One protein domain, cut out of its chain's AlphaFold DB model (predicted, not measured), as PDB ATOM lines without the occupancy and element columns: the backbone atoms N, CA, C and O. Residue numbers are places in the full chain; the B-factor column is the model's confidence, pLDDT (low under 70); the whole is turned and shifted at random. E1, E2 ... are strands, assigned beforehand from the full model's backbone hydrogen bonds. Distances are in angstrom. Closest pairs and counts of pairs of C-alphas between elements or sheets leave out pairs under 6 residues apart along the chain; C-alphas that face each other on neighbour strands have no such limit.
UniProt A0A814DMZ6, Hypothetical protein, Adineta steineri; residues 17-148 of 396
ATOM      1  N   GLU A  17     146.610 149.537 182.830       84.06
ATOM      2  CA  GLU A  17     148.040 149.344 182.575       84.06
ATOM      3  C   GLU A  17     148.417 150.020 181.251       84.06
ATOM      4  O   GLU A  17     147.749 149.827 180.234       84.06
ATOM      5  N   GLN A  18     149.496 150.799 181.254       84.50
ATOM      6  CA  GLN A  18     149.969 151.529 180.085       84.50
ATOM      7  C   GLN A  18     151.493 151.594 180.068       84.50
ATOM      8  O   GLN A  18     152.131 151.897 181.074       84.50
ATOM      9  N   LYS A  19     152.082 151.363 178.894       86.81
ATOM     10  CA  LYS A  19     153.494 151.652 178.649       86.81
ATOM     11  C   LYS A  19     153.662 153.101 178.222       86.81
ATOM     12  O   LYS A  19     152.943 153.568 177.341       86.81
ATOM     13  N   MET A  20     154.619 153.789 178.829       87.38
ATOM     14  CA  MET A  20     154.985 155.158 178.488       87.38
ATOM     15  C   MET A  20     156.451 155.213 178.062       87.38
ATOM     16  O   MET A  20     157.340 154.773 178.787       87.38
ATOM     17  N   ASN A  21     156.696 155.777 176.886       89.81
ATOM     18  CA  ASN A  21     158.021 156.069 176.363       89.81
ATOM     19  C   ASN A  21     158.315 157.553 176.575       89.81
ATOM     20  O   ASN A  21     157.531 158.388 176.137       89.81
ATOM     21  N   ILE A  22     159.437 157.891 177.204       90.50
ATOM     22  CA  ILE A  22     159.877 159.277 177.391       90.50
ATOM     23  C   ILE A  22     161.121 159.528 176.548       90.50
ATOM     24  O   ILE A  22     162.074 158.748 176.616       90.50
ATOM     25  N   TYR A  23     161.135 160.640 175.820       92.12
ATOM     26  CA  TYR A  23     162.207 161.034 174.913       92.12
ATOM     27  C   TYR A  23     162.895 162.320 175.379       92.12
ATOM     28  O   TYR A  23     162.238 163.275 175.795       92.12
ATOM     29  N   ILE A  24     164.228 162.335 175.299       90.81
ATOM     30  CA  ILE A  24     165.080 163.498 175.574       90.81
ATOM     31  C   ILE A  24     166.087 163.664 174.439       90.81
ATOM     32  O   ILE A  24     166.764 162.704 174.069       90.81
ATOM     33  N   LEU A  25     166.251 164.895 173.959       90.44
ATOM     34  CA  LEU A  25     167.303 165.284 173.023       90.44
ATOM     35  C   LEU A  25     168.510 165.903 173.734       90.44
ATOM     36  O   LEU A  25     168.369 166.703 174.660       90.44
ATOM     37  N   ARG A  26     169.718 165.572 173.266       86.50
ATOM     38  CA  ARG A  26     170.959 166.233 173.699       86.50
ATOM     39  C   ARG A  26     172.023 166.190 172.607       86.50
ATOM     40  O   ARG A  26     172.211 165.143 171.994       86.50
ATOM     41  N   CYS A  27     172.767 167.279 172.425       83.38
ATOM     42  CA  CYS A  27     173.960 167.289 171.577       83.38
ATOM     43  C   CYS A  27     175.180 166.814 172.370       83.38
ATOM     44  O   CYS A  27     175.479 167.351 173.440       83.38
ATOM     45  N   THR A  28     175.879 165.798 171.867       77.50
ATOM     46  CA  THR A  28     177.006 165.147 172.556       77.50
ATOM     47  C   THR A  28     178.061 164.697 171.556       77.50
ATOM     48  O   THR A  28     177.719 164.416 170.410       77.50
ATOM     49  N   THR A  29     179.320 164.573 171.975       74.50
ATOM     50  CA  THR A  29     180.338 163.945 171.117       74.50
ATOM     51  C   THR A  29     180.180 162.417 171.099       74.50
ATOM     52  O   THR A  29     179.585 161.826 172.008       74.50
ATOM     53  N   ALA A  30     180.719 161.741 170.079       67.38
ATOM     54  CA  ALA A  30     180.681 160.274 169.988       67.38
ATOM     55  C   ALA A  30     181.360 159.587 171.196       67.38
ATOM     56  O   ALA A  30     180.889 158.560 171.695       67.38
ATOM     57  N   GLU A  31     182.431 160.199 171.701       69.06
ATOM     58  CA  GLU A  31     183.224 159.726 172.837       69.06
ATOM     59  C   GLU A  31     182.503 159.892 174.187       69.06
ATOM     60  O   GLU A  31     182.745 159.145 175.142       69.06
ATOM     61  N   GLU A  32     181.584 160.851 174.286       70.38
ATOM     62  CA  GLU A  32     180.870 161.146 175.518       70.38
ATOM     63  C   GLU A  32     179.739 160.152 175.795       70.38
ATOM     64  O   GLU A  32     178.683 160.145 175.163       70.38
ATOM     65  N   LYS A  33     179.922 159.336 176.838       67.94
ATOM     66  CA  LYS A  33     178.868 158.460 177.363       67.94
ATOM     67  C   LYS A  33     178.172 159.121 178.548       67.94
ATOM     68  O   LYS A  33     178.669 159.088 179.678       67.94
ATOM     69  N   TYR A  34     177.005 159.697 178.278       75.06
ATOM     70  CA  TYR A  34     176.099 160.202 179.307       75.06
ATOM     71  C   TYR A  34     175.157 159.114 179.811       75.06
ATOM     72  O   TYR A  34     174.660 158.291 179.044       75.06
ATOM     73  N   LYS A  35     174.884 159.145 181.114       81.44
ATOM     74  CA  LYS A  35     173.788 158.415 181.746       81.44
ATOM     75  C   LYS A  35     172.778 159.436 182.240       81.44
ATOM     76  O   LYS A  35     173.067 160.158 183.190       81.44
ATOM     77  N   ILE A  36     171.615 159.490 181.604       85.19
ATOM     78  CA  ILE A  36     170.492 160.289 182.095       85.19
ATOM     79  C   ILE A  36     169.626 159.380 182.958       85.19
ATOM     80  O   ILE A  36     169.311 158.250 182.583       85.19
ATOM     81  N   LYS A  37     169.276 159.863 184.143       86.81
ATOM     82  CA  LYS A  37     168.452 159.161 185.116       86.81
ATOM     83  C   LYS A  37     167.317 160.060 185.549       86.81
ATOM     84  O   LYS A  37     167.545 161.212 185.903       86.81
ATOM     85  N   CYS A  38     166.119 159.512 185.584       85.06
ATOM     86  CA  CYS A  38     164.994 160.162 186.225       85.06
ATOM     87  C   CYS A  38     164.863 159.664 187.661       85.06
ATOM     88  O   CYS A  38     165.010 158.469 187.917       85.06
ATOM     89  N   TYR A  39     164.607 160.590 188.577       83.38
ATOM     90  CA  TYR A  39     164.394 160.357 189.996       83.38
ATOM     91  C   TYR A  39     162.977 160.794 190.336       83.38
ATOM     92  O   TYR A  39     162.641 161.967 190.195       83.38
ATOM     93  N   LEU A  40     162.159 159.848 190.781       79.69
ATOM     94  CA  LEU A  40     160.819 160.123 191.289       79.69
ATOM     95  C   LEU A  40     160.884 160.498 192.777       79.69
ATOM     96  O   LEU A  40     161.856 160.165 193.456       79.69
ATOM     97  N   ASN A  41     159.818 161.101 193.310       71.00
ATOM     98  CA  ASN A  41     159.717 161.523 194.722       71.00
ATOM     99  C   ASN A  41     159.988 160.421 195.772       71.00
ATOM    100  O   ASN A  41     160.243 160.742 196.927       71.00
ATOM    101  N   ASN A  42     159.970 159.141 195.385       65.88
ATOM    102  CA  ASN A  42     160.248 157.993 196.261       65.88
ATOM    103  C   ASN A  42     161.663 157.410 196.059       65.88
ATOM    104  O   ASN A  42     161.866 156.215 196.264       65.88
ATOM    105  N   ASP A  43     162.609 158.202 195.544       67.81
ATOM    106  CA  ASP A  43     163.972 157.776 195.174       67.81
ATOM    107  C   ASP A  43     164.041 156.632 194.145       67.81
ATOM    108  O   ASP A  43     165.092 156.011 193.942       67.81
ATOM    109  N   VAL A  44     162.936 156.375 193.443       71.62
ATOM    110  CA  VAL A  44     162.883 155.411 192.346       71.62
ATOM    111  C   VAL A  44     163.610 155.986 191.147       71.62
ATOM    112  O   VAL A  44     163.405 157.145 190.782       71.62
ATOM    113  N   LYS A  45     164.461 155.159 190.536       78.19
ATOM    114  CA  LYS A  45     165.354 155.566 189.455       78.19
ATOM    115  C   LYS A  45     165.082 154.729 188.227       78.19
ATOM    116  O   LYS A  45     165.152 153.504 188.301       78.19
ATOM    117  N   PHE A  46     164.873 155.387 187.099       81.44
ATOM    118  CA  PHE A  46     164.923 154.733 185.798       81.44
ATOM    119  C   PHE A  46     165.958 155.418 184.913       81.44
ATOM    120  O   PHE A  46     166.217 156.621 185.027       81.44
ATOM    121  N   ASN A  47     166.612 154.613 184.082       85.00
ATOM    122  CA  ASN A  47     167.670 155.080 183.203       85.00
ATOM    123  C   ASN A  47     167.072 155.374 181.833       85.00
ATOM    124  O   ASN A  47     166.272 154.588 181.329       85.00
ATOM    125  N   PHE A  48     167.521 156.460 181.222       87.44
ATOM    126  CA  PHE A  48     167.377 156.606 179.789       87.44
ATOM    127  C   PHE A  48     168.530 155.881 179.112       87.44
ATOM    128  O   PHE A  48     169.701 156.061 179.472       87.44
ATOM    129  N   ASN A  49     168.190 155.091 178.109       84.19
ATOM    130  CA  ASN A  49     169.158 154.481 177.222       84.19
ATOM    131  C   ASN A  49     169.395 155.431 176.050       84.19
ATOM    132  O   ASN A  49     168.457 156.049 175.544       84.19
ATOM    133  N   ARG A  50     170.657 155.575 175.641       82.00
ATOM    134  CA  ARG A  50     170.993 156.254 174.387       82.00
ATOM    135  C   ARG A  50     170.428 155.387 173.267       82.00
ATOM    136  O   ARG A  50     170.871 154.252 173.127       82.00
ATOM    137  N   ASP A  51     169.440 155.904 172.557       80.62
ATOM    138  CA  ASP A  51     168.701 155.148 171.554       80.62
ATOM    139  C   ASP A  51     169.356 155.313 170.182       80.62
ATOM    140  O   ASP A  51     169.808 154.334 169.598       80.62
ATOM    141  N   GLN A  52     169.521 156.559 169.720       76.88
ATOM    142  CA  GLN A  52     170.024 156.824 168.371       76.88
ATOM    143  C   GLN A  52     170.912 158.074 168.266       76.88
ATOM    144  O   GLN A  52     170.632 159.100 168.891       76.88
ATOM    145  N   ALA A  53     171.946 157.973 167.419       74.31
ATOM    146  CA  ALA A  53     172.750 159.076 166.885       74.31
ATOM    147  C   ALA A  53     172.165 159.604 165.568       74.31
ATOM    148  O   ALA A  53     171.800 158.813 164.698       74.31
ATOM    149  N   PHE A  54     172.108 160.920 165.391       72.31
ATOM    150  CA  PHE A  54     171.584 161.507 164.155       72.31
ATOM    151  C   PHE A  54     172.648 161.593 163.053       72.31
ATOM    152  O   PHE A  54     172.322 161.379 161.889       72.31
ATOM    153  N   ASP A  55     173.910 161.823 163.428       70.50
ATOM    154  CA  ASP A  55     175.079 161.749 162.546       70.50
ATOM    155  C   ASP A  55     176.287 161.259 163.360       70.50
ATOM    156  O   ASP A  55     176.641 161.871 164.361       70.50
ATOM    157  N   GLU A  56     176.900 160.132 163.006       60.34
ATOM    158  CA  GLU A  56     178.052 159.586 163.746       60.34
ATOM    159  C   GLU A  56     179.395 160.199 163.316       60.34
ATOM    160  O   GLU A  56     180.400 159.990 163.994       60.34
ATOM    161  N   ASN A  57     179.417 160.960 162.215       60.41
ATOM    162  CA  ASN A  57     180.645 161.512 161.636       60.41
ATOM    163  C   ASN A  57     180.971 162.929 162.130       60.41
ATOM    164  O   ASN A  57     182.086 163.409 161.916       60.41
ATOM    165  N   GLU A  58     180.025 163.603 162.785       64.94
ATOM    166  CA  GLU A  58     180.249 164.923 163.369       64.94
ATOM    167  C   GLU A  58     180.919 164.839 164.747       64.94
ATOM    168  O   GLU A  58     180.737 163.898 165.524       64.94
ATOM    169  N   SER A  59     181.708 165.865 165.075       67.69
ATOM    170  CA  SER A  59     182.371 165.962 166.380       67.69
ATOM    171  C   SER A  59     181.369 166.117 167.528       67.69
ATOM    172  O   SER A  59     181.640 165.664 168.641       67.69
ATOM    173  N   ILE A  60     180.207 166.719 167.261       76.38
ATOM    174  CA  ILE A  60     179.074 166.884 168.173       76.38
ATOM    175  C   ILE A  60     177.805 166.603 167.376       76.38
ATOM    176  O   ILE A  60     177.543 167.298 166.404       76.38
ATOM    177  N   SER A  61     176.989 165.666 167.847       81.25
ATOM    178  CA  SER A  61     175.758 165.270 167.155       81.25
ATOM    179  C   SER A  61     174.582 165.246 168.124       81.25
ATOM    180  O   SER A  61     174.785 164.983 169.317       81.25
ATOM    181  N   PRO A  62     173.344 165.482 167.659       86.44
ATOM    182  CA  PRO A  62     172.166 165.244 168.470       86.44
ATOM    183  C   PRO A  62     171.955 163.743 168.687       86.44
ATOM    184  O   PRO A  62     172.209 162.918 167.807       86.44
ATOM    185  N   TYR A  63     171.487 163.396 169.885       87.56
ATOM    186  CA  TYR A  63     171.109 162.044 170.281       87.56
ATOM    187  C   TYR A  63     169.745 162.042 170.949       87.56
ATOM    188  O   TYR A  63     169.450 162.924 171.761       87.56
ATOM    189  N   ILE A  64     168.963 160.999 170.665       89.69
ATOM    190  CA  ILE A  64     167.758 160.681 171.428       89.69
ATOM    191  C   ILE A  64     168.107 159.700 172.536       89.69
ATOM    192  O   ILE A  64     168.737 158.661 172.326       89.69
ATOM    193  N   TYR A  65     167.659 160.050 173.730       90.00
ATOM    194  CA  TYR A  65     167.652 159.210 174.907       90.00
ATOM    195  C   TYR A  65     166.211 158.802 175.187       90.00
ATOM    196  O   TYR A  65     165.335 159.662 175.278       90.00
ATOM    197  N   LYS A  66     165.975 157.500 175.342       91.25
ATOM    198  CA  LYS A  66     164.648 156.925 175.566       91.25
ATOM    199  C   LYS A  66     164.587 156.222 176.918       91.25
ATOM    200  O   LYS A  66     165.491 155.462 177.269       91.25
ATOM    201  N   ALA A  67     163.515 156.453 177.665       89.50
ATOM    202  CA  ALA A  67     163.150 155.665 178.836       89.50
ATOM    203  C   ALA A  67     161.782 155.018 178.624       89.50
ATOM    204  O   ALA A  67     160.880 155.650 178.084       89.50
ATOM    205  N   GLU A  68     161.625 153.779 179.079       89.12
ATOM    206  CA  GLU A  68     160.356 153.052 179.039       89.12
ATOM    207  C   GLU A  68     159.866 152.829 180.467       89.12
ATOM    208  O   GLU A  68     160.636 152.406 181.336       89.12
ATOM    209  N   LEU A  69     158.596 153.134 180.714       86.88
ATOM    210  CA  LEU A  69     157.948 152.953 182.004       86.88
ATOM    211  C   LEU A  69     156.674 152.140 181.851       86.88
ATOM    212  O   LEU A  69     155.842 152.427 180.993       86.88
ATOM    213  N   ASP A  70     156.494 151.186 182.755       87.25
ATOM    214  CA  ASP A  70     155.238 150.473 182.938       87.25
ATOM    215  C   ASP A  70     154.418 151.200 184.011       87.25
ATOM    216  O   ASP A  70     154.746 151.166 185.201       87.25
ATOM    217  N   LEU A  71     153.366 151.899 183.592       85.00
ATOM    218  CA  LEU A  71     152.493 152.681 184.458       85.00
ATOM    219  C   LEU A  71     151.167 151.959 184.698       85.00
ATOM    220  O   LEU A  71     150.630 151.279 183.827       85.00
ATOM    221  N   ILE A  72     150.618 152.151 185.891       84.50
ATOM    222  CA  ILE A  72     149.249 151.807 186.247       84.50
ATOM    223  C   ILE A  72     148.537 153.093 186.644       84.50
ATOM    224  O   ILE A  72     148.983 153.813 187.537       84.50
ATOM    225  N   ILE A  73     147.415 153.371 185.993       81.56
ATOM    226  CA  ILE A  73     146.579 154.533 186.275       81.56
ATOM    227  C   ILE A  73     145.334 154.042 186.999       81.56
ATOM    228  O   ILE A  73     144.622 153.163 186.508       81.56
ATOM    229  N   ASN A  74     145.084 154.583 188.190       78.94
ATOM    230  CA  ASN A  74     143.894 154.231 188.959       78.94
ATOM    231  C   ASN A  74     142.689 155.129 188.603       78.94
ATOM    232  O   ASN A  74     142.789 156.081 187.825       78.94
ATOM    233  N   THR A  75     141.539 154.849 189.219       71.75
ATOM    234  CA  THR A  75     140.277 155.597 189.047       71.75
ATOM    235  C   THR A  75     140.313 157.054 189.490       71.75
ATOM    236  O   THR A  75     139.403 157.802 189.155       71.75
ATOM    237  N   LYS A  76     141.328 157.452 190.262       71.81
ATOM    238  CA  LYS A  76     141.527 158.815 190.772       71.81
ATOM    239  C   LYS A  76     142.658 159.547 190.040       71.81
ATOM    240  O   LYS A  76     143.197 160.505 190.578       71.81
ATOM    241  N   ASP A  77     143.065 159.050 188.872       68.12
ATOM    242  CA  ASP A  77     144.180 159.584 188.074       68.12
ATOM    243  C   ASP A  77     145.530 159.599 188.800       68.12
ATOM    244  O   ASP A  77     146.460 160.298 188.403       68.12
ATOM    245  N   HIS A  78     145.687 158.780 189.843       77.06
ATOM    246  CA  HIS A  78     147.002 158.582 190.429       77.06
ATOM    247  C   HIS A  78     147.821 157.669 189.524       77.06
ATOM    248  O   HIS A  78     147.405 156.552 189.198       77.06
ATOM    249  N   LEU A  79     149.013 158.146 189.187       80.12
ATOM    250  CA  LEU A  79     150.024 157.385 188.478       80.12
ATOM    251  C   LEU A  79     150.768 156.478 189.452       80.12
ATOM    252  O   LEU A  79     151.278 156.926 190.478       80.12
ATOM    253  N   LEU A  80     150.851 155.198 189.118       84.69
ATOM    254  CA  LEU A  80     151.625 154.201 189.840       84.69
ATOM    255  C   LEU A  80     152.665 153.619 188.877       84.69
ATOM    256  O   LEU A  80     152.320 153.177 187.789       84.69
ATOM    257  N   LEU A  81     153.936 153.591 189.263       84.25
ATOM    258  CA  LEU A  81     154.979 152.879 188.536       84.25
ATOM    259  C   LEU A  81     154.955 151.404 188.927       84.25
ATOM    260  O   LEU A  81     155.013 151.087 190.117       84.25
ATOM    261  N   LYS A  82     154.964 150.507 187.945       84.31
ATOM    262  CA  LYS A  82     155.207 149.080 188.157       84.31
ATOM    263  C   LYS A  82     156.713 148.853 188.285       84.31
ATOM    264  O   LYS A  82     157.438 148.777 187.298       84.31
ATOM    265  N   ALA A  83     157.202 148.798 189.519       79.75
ATOM    266  CA  ALA A  83     158.598 148.515 189.829       79.75
ATOM    267  C   ALA A  83     158.789 147.039 190.214       79.75
ATOM    268  O   ALA A  83     157.836 146.333 190.537       79.75
ATOM    269  N   GLN A  84     160.046 146.580 190.249       76.12
ATOM    270  CA  GLN A  84     160.393 145.207 190.659       76.12
ATOM    271  C   GLN A  84     159.837 144.833 192.044       76.12
ATOM    272  O   GLN A  84     159.501 143.678 192.279       76.12
ATOM    273  N   ASN A  85     159.699 145.818 192.937       75.56
ATOM    274  CA  ASN A  85     159.264 145.627 194.322       75.56
ATOM    275  C   ASN A  85     157.779 145.977 194.550       75.56
ATOM    276  O   ASN A  85     157.364 146.120 195.697       75.56
ATOM    277  N   GLY A  86     156.987 146.147 193.484       81.19
ATOM    278  CA  GLY A  86     155.556 146.465 193.561       81.19
ATOM    279  C   GLY A  86     155.171 147.788 192.895       81.19
ATOM    280  O   GLY A  86     155.915 148.340 192.084       81.19
ATOM    281  N   LEU A  87     153.975 148.284 193.223       82.50
ATOM    282  CA  LEU A  87     153.419 149.519 192.664       82.50
ATOM    283  C   LEU A  87     153.820 150.730 193.506       82.50
ATOM    284  O   LEU A  87     153.596 150.746 194.715       82.50
ATOM    285  N   LEU A  88     154.388 151.751 192.865       81.25
ATOM    286  CA  LEU A  88     154.920 152.933 193.545       81.25
ATOM    287  C   LEU A  88     154.224 154.206 193.052       81.25
ATOM    288  O   LEU A  88     154.253 154.468 191.853       81.25
ATOM    289  N   PRO A  89     153.630 155.034 193.930       80.38
ATOM    290  CA  PRO A  89     152.972 156.266 193.506       80.38
ATOM    291  C   PRO A  89     153.965 157.257 192.908       80.38
ATOM    292  O   PRO A  89     154.968 157.604 193.529       80.38
ATOM    293  N   ILE A  90     153.654 157.740 191.709       80.12
ATOM    294  CA  ILE A  90     154.375 158.805 191.027       80.12
ATOM    295  C   ILE A  90     153.585 160.092 191.223       80.12
ATOM    296  O   ILE A  90     152.397 160.156 190.913       80.12
ATOM    297  N   LYS A  91     154.254 161.120 191.743       75.31
ATOM    298  CA  LYS A  91     153.713 162.481 191.773       75.31
ATOM    299  C   LYS A  91     154.569 163.377 190.898       75.31
ATOM    300  O   LYS A  91     154.136 163.763 189.823       75.31
ATOM    301  N   ASN A  92     155.815 163.580 191.317       82.38
ATOM    302  CA  ASN A  92     156.760 164.406 190.587       82.38
ATOM    303  C   ASN A  92     158.052 163.643 190.289       82.38
ATOM    304  O   ASN A  92     158.328 162.580 190.868       82.38
ATOM    305  N   TYR A  93     158.832 164.203 189.369       83.56
ATOM    306  CA  TYR A  93     160.132 163.690 188.987       83.56
ATOM    307  C   TYR A  93     161.151 164.789 188.689       83.56
ATOM    308  O   TYR A  93     160.806 165.912 188.324       83.56
ATOM    309  N   ARG A  94     162.432 164.443 188.830       86.44
ATOM    310  CA  ARG A  94     163.584 165.275 188.461       86.44
ATOM    311  C   ARG A  94     164.562 164.471 187.627       86.44
ATOM    312  O   ARG A  94     164.697 163.260 187.801       86.44
ATOM    313  N   LEU A  95     165.286 165.142 186.745       86.00
ATOM    314  CA  LEU A  95     166.304 164.502 185.924       86.00
ATOM    315  C   LEU A  95     167.693 164.756 186.507       86.00
ATOM    316  O   LEU A  95     167.993 165.838 187.006       86.00
ATOM    317  N   ARG A  96     168.567 163.753 186.416       85.38
ATOM    318  CA  ARG A  96     170.004 163.908 186.652       85.38
ATOM    319  C   ARG A  96     170.788 163.334 185.491       85.38
ATOM    320  O   ARG A  96     170.463 162.271 184.965       85.38
ATOM    321  N   LEU A  97     171.853 164.028 185.136       83.19
ATOM    322  CA  LEU A  97     172.784 163.657 184.089       83.19
ATOM    323  C   LEU A  97     174.128 163.329 184.730       83.19
ATOM    324  O   LEU A  97     174.713 164.168 185.405       83.19
ATOM    325  N   SER A  98     174.646 162.135 184.466       78.62
ATOM    326  CA  SER A  98     175.992 161.732 184.872       78.62
ATOM    327  C   SER A  98     176.880 161.551 183.640       78.62
ATOM    328  O   SER A  98     176.520 160.806 182.725       78.62
ATOM    329  N   ARG A  99     178.070 162.161 183.618       74.25
ATOM    330  CA  ARG A  99     179.092 161.931 182.572       74.25
ATOM    331  C   ARG A  99     180.290 161.181 183.133       74.25
ATOM    332  O   ARG A  99     180.797 161.553 184.190       74.25
ATOM    333  N   LYS A 100     180.786 160.183 182.396       67.94
ATOM    334  CA  LYS A 100     182.094 159.566 182.664       67.94
ATOM    335  C   LYS A 100     183.207 160.447 182.078       67.94
ATOM    336  O   LYS A 100     183.180 160.736 180.886       67.94
ATOM    337  N   LEU A 101     184.167 160.885 182.894       60.78
ATOM    338  CA  LEU A 101     185.309 161.670 182.413       60.78
ATOM    339  C   LEU A 101     186.449 160.760 181.941       60.78
ATOM    340  O   LEU A 101     186.867 159.866 182.673       60.78
ATOM    341  N   PHE A 102     187.001 161.042 180.758       54.69
ATOM    342  CA  PHE A 102     188.093 160.264 180.155       54.69
ATOM    343  C   PHE A 102     189.362 160.195 181.012       54.69
ATOM    344  O   PHE A 102     190.023 159.167 181.043       54.69
ATOM    345  N   GLN A 103     189.697 161.261 181.741       56.44
ATOM    346  CA  GLN A 103     190.942 161.303 182.520       56.44
ATOM    347  C   GLN A 103     190.872 160.553 183.857       56.44
ATOM    348  O   GLN A 103     191.897 160.348 184.498       56.44
ATOM    349  N   THR A 104     189.685 160.133 184.303       53.03
ATOM    350  CA  THR A 104     189.533 159.406 185.568       53.03
ATOM    351  C   THR A 104     188.429 158.371 185.411       53.03
ATOM    352  O   THR A 104     187.264 158.629 185.699       53.03
ATOM    353  N   ASP A 105     188.795 157.161 184.988       50.44
ATOM    354  CA  ASP A 105     187.888 156.030 184.723       50.44
ATOM    355  C   ASP A 105     186.953 155.620 185.890       50.44
ATOM    356  O   ASP A 105     186.170 154.676 185.763       50.44
ATOM    357  N   LYS A 106     187.004 156.332 187.021       51.56
ATOM    358  CA  LYS A 106     186.276 156.076 188.264       51.56
ATOM    359  C   LYS A 106     185.458 157.260 188.803       51.56
ATOM    360  O   LYS A 106     184.784 157.064 189.809       51.56
ATOM    361  N   THR A 107     185.467 158.451 188.186       59.00
ATOM    362  CA  THR A 107     184.649 159.581 188.678       59.00
ATOM    363  C   THR A 107     183.604 160.020 187.652       59.00
ATOM    364  O   THR A 107     183.917 160.403 186.524       59.00
ATOM    365  N   TYR A 108     182.331 159.911 188.036       64.88
ATOM    366  CA  TYR A 108     181.219 160.503 187.297       64.88
ATOM    367  C   TYR A 108     180.983 161.916 187.835       64.88
ATOM    368  O   TYR A 108     181.020 162.120 189.049       64.88
ATOM    369  N   ARG A 109     180.740 162.888 186.948       71.25
ATOM    370  CA  ARG A 109     180.210 164.201 187.347       71.25
ATOM    371  C   ARG A 109     178.700 164.191 187.190       71.25
ATOM    372  O   ARG A 109     178.222 163.902 186.091       71.25
ATOM    373  N   ASP A 110     178.002 164.516 188.273       75.19
ATOM    374  CA  ASP A 110     176.548 164.626 188.306       75.19
ATOM    375  C   ASP A 110     176.113 166.080 188.110       75.19
ATOM    376  O   ASP A 110     176.656 167.004 188.719       75.19
ATOM    377  N   TYR A 111     175.111 166.248 187.259       77.69
ATOM    378  CA  TYR A 111     174.426 167.497 186.967       77.69
ATOM    379  C   TYR A 111     172.943 167.281 187.227       77.69
ATOM    380  O   TYR A 111     172.389 166.244 186.848       77.69
ATOM    381  N   ASN A 112     172.309 168.242 187.883       78.44
ATOM    382  CA  ASN A 112     170.898 168.151 188.210       78.44
ATOM    383  C   ASN A 112     170.118 169.076 187.296       78.44
ATOM    384  O   ASN A 112     170.568 170.159 186.928       78.44
ATOM    385  N   ASP A 113     168.940 168.617 186.925       79.50
ATOM    386  CA  ASP A 113     167.914 169.520 186.470       79.50
ATOM    387  C   ASP A 113     167.180 170.040 187.707       79.50
ATOM    388  O   ASP A 113     166.598 169.258 188.468       79.50
ATOM    389  N   ASP A 114     167.264 171.346 187.938       74.62
ATOM    390  CA  ASP A 114     166.655 171.982 189.108       74.62
ATOM    391  C   ASP A 114     165.122 172.028 189.007       74.62
ATOM    392  O   ASP A 114     164.444 172.339 189.989       74.62
ATOM    393  N   LYS A 115     164.554 171.669 187.847       82.69
ATOM    394  CA  LYS A 115     163.110 171.622 187.629       82.69
ATOM    395  C   LYS A 115     162.487 170.310 188.092       82.69
ATOM    396  O   LYS A 115     162.867 169.210 187.681       82.69
ATOM    397  N   GLU A 116     161.444 170.454 188.896       83.38
ATOM    398  CA  GLU A 116     160.522 169.385 189.257       83.38
ATOM    399  C   GLU A 116     159.362 169.330 188.260       83.38
ATOM    400  O   GLU A 116     158.763 170.356 187.948       83.38
ATOM    401  N   ARG A 117     159.076 168.134 187.738       82.19
ATOM    402  CA  ARG A 117     158.102 167.905 186.664       82.19
ATOM    403  C   ARG A 117     157.043 166.896 187.056       82.19
ATOM    404  O   ARG A 117     157.241 166.094 187.966       82.19
ATOM    405  N   TYR A 118     155.957 166.905 186.299       80.00
ATOM    406  CA  TYR A 118     154.854 165.965 186.387       80.00
ATOM    407  C   TYR A 118     154.489 165.470 184.982       80.00
ATOM    408  O   TYR A 118     154.779 166.131 183.986       80.00
ATOM    409  N   PHE A 119     153.909 164.274 184.895       77.38
ATOM    410  CA  PHE A 119     153.415 163.737 183.626       77.38
ATOM    411  C   PHE A 119     152.038 164.327 183.340       77.38
ATOM    412  O   PHE A 119     151.072 164.004 184.034       77.38
ATOM    413  N   HIS A 120     151.955 165.191 182.333       68.31
ATOM    414  CA  HIS A 120     150.683 165.734 181.875       68.31
ATOM    415  C   HIS A 120     149.899 164.664 181.103       68.31
ATOM    416  O   HIS A 120     150.471 163.903 180.328       68.31
ATOM    417  N   ASN A 121     148.591 164.594 181.360       67.19
ATOM    418  CA  ASN A 121     147.624 163.735 180.668       67.19
ATOM    419  C   ASN A 121     148.087 162.275 180.410       67.19
ATOM    420  O   ASN A 121     148.117 161.789 179.279       67.19
ATOM    421  N   PRO A 122     148.444 161.513 181.458       65.06
ATOM    422  CA  PRO A 122     149.070 160.202 181.293       65.06
ATOM    423  C   PRO A 122     148.162 159.144 180.650       65.06
ATOM    424  O   PRO A 122     148.677 158.153 180.142       65.06
ATOM    425  N   ARG A 123     146.833 159.332 180.658       62.00
ATOM    426  CA  ARG A 123     145.867 158.388 180.065       62.00
ATOM    427  C   ARG A 123     145.782 158.470 178.543       62.00
ATOM    428  O   ARG A 123     145.333 157.508 177.927       62.00
ATOM    429  N   SER A 124     146.145 159.603 177.946       61.41
ATOM    430  CA  SER A 124     145.991 159.823 176.503       61.41
ATOM    431  C   SER A 124     147.256 159.509 175.710       61.41
ATOM    432  O   SER A 124     147.169 159.314 174.501       61.41
ATOM    433  N   THR A 125     148.417 159.433 176.371       71.06
ATOM    434  CA  THR A 125     149.700 159.546 175.673       71.06
ATOM    435  C   THR A 125     150.693 158.452 176.071       71.06
ATOM    436  O   THR A 125     151.198 158.409 177.192       71.06
ATOM    437  N   GLN A 126     151.025 157.571 175.122       86.25
ATOM    438  CA  GLN A 126     152.074 156.547 175.282       86.25
ATOM    439  C   GLN A 126     153.490 157.081 175.003       86.25
ATOM    440  O   GLN A 126     154.470 156.400 175.306       86.25
ATOM    441  N   HIS A 127     153.617 158.284 174.440       90.44
ATOM    442  CA  HIS A 127     154.886 158.875 174.013       90.44
ATOM    443  C   HIS A 127     155.023 160.308 174.519       90.44
ATOM    444  O   HIS A 127     154.273 161.177 174.097       90.44
ATOM    445  N   TYR A 128     155.990 160.561 175.394       89.94
ATOM    446  CA  TYR A 128     156.188 161.844 176.060       89.94
ATOM    447  C   TYR A 128     157.521 162.481 175.644       89.94
ATOM    448  O   TYR A 128     158.586 161.896 175.854       89.94
ATOM    449  N   PHE A 129     157.482 163.669 175.046       92.12
ATOM    450  CA  PHE A 129     158.645 164.393 174.531       92.12
ATOM    451  C   PHE A 129     159.018 165.530 175.480       92.12
ATOM    452  O   PHE A 129     158.202 166.396 175.779       92.12
ATOM    453  N   LEU A 130     160.260 165.541 175.967       90.31
ATOM    454  CA  LEU A 130     160.718 166.589 176.877       90.31
ATOM    455  C   LEU A 130     161.406 167.714 176.101       90.31
ATOM    456  O   LEU A 130     162.412 167.462 175.431       90.31
ATOM    457  N   PHE A 131     160.884 168.940 176.236       88.88
ATOM    458  CA  PHE A 131     161.402 170.128 175.541       88.88
ATOM    459  C   PHE A 131     162.219 171.085 176.418       88.88
ATOM    460  O   PHE A 131     162.996 171.903 175.924       88.88
ATOM    461  N   ASP A 132     162.059 170.991 177.735       79.56
ATOM    462  CA  ASP A 132     162.489 172.011 178.693       79.56
ATOM    463  C   ASP A 132     163.730 171.610 179.496       79.56
ATOM    464  O   ASP A 132     163.963 172.114 180.603       79.56
ATOM    465  N   ILE A 133     164.501 170.674 178.947       83.62
ATOM    466  CA  ILE A 133     165.618 170.045 179.635       83.62
ATOM    467  C   ILE A 133     166.833 170.961 179.604       83.62
ATOM    468  O   ILE A 133     167.443 171.185 178.560       83.62
ATOM    469  N   ASN A 134     167.217 171.441 180.783       78.19
ATOM    470  CA  ASN A 134     168.464 172.155 180.985       78.19
ATOM    471  C   ASN A 134     169.124 171.661 182.271       78.19
ATOM    472  O   ASN A 134     168.623 171.883 183.368       78.19
ATOM    473  N   PHE A 135     170.257 170.978 182.134       76.06
ATOM    474  CA  PHE A 135     171.013 170.511 183.291       76.06
ATOM    475  C   PHE A 135     171.944 171.626 183.763       76.06
ATOM    476  O   PHE A 135     172.831 172.048 183.022       76.06
ATOM    477  N   ALA A 136     171.776 172.073 185.002       67.25
ATOM    478  CA  ALA A 136     172.679 173.018 185.637       67.25
ATOM    479  C   ALA A 136     173.662 172.280 186.560       67.25
ATOM    480  O   ALA A 136     173.422 171.168 187.044       67.25
ATOM    481  N   LYS A 137     174.815 172.904 186.801       63.44
ATOM    482  CA  LYS A 137     175.718 172.513 187.885       63.44
ATOM    483  C   LYS A 137     175.551 173.523 189.008       63.44
ATOM    484  O   LYS A 137     175.641 174.720 188.763       63.44
ATOM    485  N   ASN A 138     175.467 173.049 190.248       57.47
ATOM    486  CA  ASN A 138     175.440 173.922 191.431       57.47
ATOM    487  C   ASN A 138     176.725 174.767 191.599       57.47
ATOM    488  O   ASN A 138     176.755 175.679 192.415       57.47
ATOM    489  N   TYR A 139     177.795 174.463 190.848       50.31
ATOM    490  CA  TYR A 139     179.116 175.084 190.973       50.31
ATOM    491  C   TYR A 139     179.768 175.287 189.589       50.31
ATOM    492  O   TYR A 139     180.485 174.419 189.090       50.31
ATOM    493  N   THR A 140     179.453 176.432 188.979       51.22
ATOM    494  CA  THR A 140     180.216 177.222 187.979       51.22
ATOM    495  C   THR A 140     180.585 176.660 186.598       51.22
ATOM    496  O   THR A 140     180.936 177.469 185.748       51.22
ATOM    497  N   ASP A 141     180.439 175.363 186.303       58.50
ATOM    498  CA  ASP A 141     180.685 174.842 184.940       58.50
ATOM    499  C   ASP A 141     179.417 174.228 184.341       58.50
ATOM    500  O   ASP A 141     178.838 173.312 184.934       58.50
ATOM    501  N   SER A 142     179.023 174.663 183.143       58.84
ATOM    502  CA  SER A 142     177.952 174.019 182.372       58.84
ATOM    503  C   SER A 142     178.273 172.541 182.108       58.84
ATOM    504  O   SER A 142     179.451 172.170 181.987       58.84
ATOM    505  N   PRO A 143     177.265 171.654 182.031       61.22
ATOM    506  CA  PRO A 143     177.516 170.289 181.622       61.22
ATOM    507  C   PRO A 143     178.126 170.273 180.214       61.22
ATOM    508  O   PRO A 143     177.701 171.037 179.355       61.22
ATOM    509  N   PRO A 144     179.106 169.403 179.961       59.66
ATOM    510  CA  PRO A 144     179.564 169.097 178.609       59.66
ATOM    511  C   PRO A 144     178.402 168.553 177.748       59.66
ATOM    512  O   PRO A 144     177.416 168.004 178.268       59.66
ATOM    513  N   GLY A 145     178.508 168.750 176.432       60.12
ATOM    514  CA  GLY A 145     177.374 168.679 175.508       60.12
ATOM    515  C   GLY A 145     176.480 169.923 175.591       60.12
ATOM    516  O   GLY A 145     176.584 170.714 176.523       60.12
ATOM    517  N   TYR A 146     175.590 170.095 174.619       71.38
ATOM    518  CA  TYR A 146     174.743 171.287 174.511       71.38
ATOM    519  C   TYR A 146     173.267 170.900 174.535       71.38
ATOM    520  O   TYR A 146     172.883 169.824 174.060       71.38
ATOM    521  N   ASN A 147     172.437 171.774 175.110       78.69
ATOM    522  CA  ASN A 147     170.995 171.665 174.922       78.69
ATOM    523  C   ASN A 147     170.695 171.928 173.447       78.69
ATOM    524  O   ASN A 147     171.315 172.792 172.827       78.69
ATOM    525  N   VAL A 148     169.750 171.178 172.895       85.19
ATOM    526  CA  VAL A 148     169.260 171.451 171.546       85.19
ATOM    527  C   VAL A 148     168.395 172.718 171.606       85.19
ATOM    528  O   VAL A 148     167.515 172.781 172.475       85.19
TER     529      VAL A 148
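Overview. This is residues 17 to 148 of the 396 residues of the protein "Hypothetical protein" of Adineta steineri (UniProt A0A814DMZ6). One strongly twisted sheet of nine strands folds round into a trough, with E9, E1 and E4 in one wall, E2, E7 and E8 in the other, and E3 crossing between them; the short hairpin of E5 and E6 lies at one end. The stretches 113 to 126 and 131 to 148, with no named element, run along the open side. The 132 printed residues hold no named helix and nine strands, E1 to E9 in chain order, in a branched, mixed sheet of class all strand. The whole is compact, with a radius of gyration of the C-alphas of 15.8 A, but elongated, spanning 50 by 30 by 25 A.

Arrangement. E1, residues 17 to 28, is antiparallel to E4, residues 61 to 73, at 162 degrees; N 20 and O 69 are within hydrogen-bond range at 2.8 A. E2, residues 34 to 40, and E3, residues 45 to 53, form a hairpin, with N 38 and O 46 2.9 A apart. E3 pairs with E2 over residues 45 to 48 and with E4 over residues 49 to 53, where N 49 and O 66 are 2.9 A apart. E1, E2, E3 and E4 form a Greek key, three strands of it a meander and the first the antiparallel neighbour of the fourth. E4 bends by 54 degrees at residue 70 and forms a hairpin with E5, residues 79 to 83, where N 72 and O 80 are 2.7 A apart. E6, residues 86 to 90, forms a hairpin with E5, with N 81 and O 88 2.8 A apart. E2 to E6 are a meander, each strand the antiparallel neighbour of the one before. E7, residues 93 to 100, is antiparallel to E2, with N 37 and O 96 2.8 A apart, and forms a hairpin with E8, residues 108 to 112, with N 97 and O 111 2.9 A apart. E9, residues 127 to 130, is parallel to E1, with N 128 and O 21 2.8 A apart. E1 and E7 are apart. The edge strands are E6, E8 and E9.

Along the chain. E1 begins with C-alpha 17 at (148.040, 149.344, 182.575) and is 34.5 A long. E3 measures 24.0 A, E4 36.5 A and E7 23.2 A. E4 ends with C-alpha 73 at (146.579, 154.533, 186.275), and E9 with C-alpha 130 at (160.718, 166.589, 176.877).

Size, cuts and confidence. The two C-alphas farthest apart, of Thr 75 and Gln 103, are 51.4 A apart. The printed part has no cut. The link from E8 to E9 is long, with 14 residues. Mean pLDDT of the printed part is 76.6; 34 residues are under 70, among them 100 to 108 and 136 to 145.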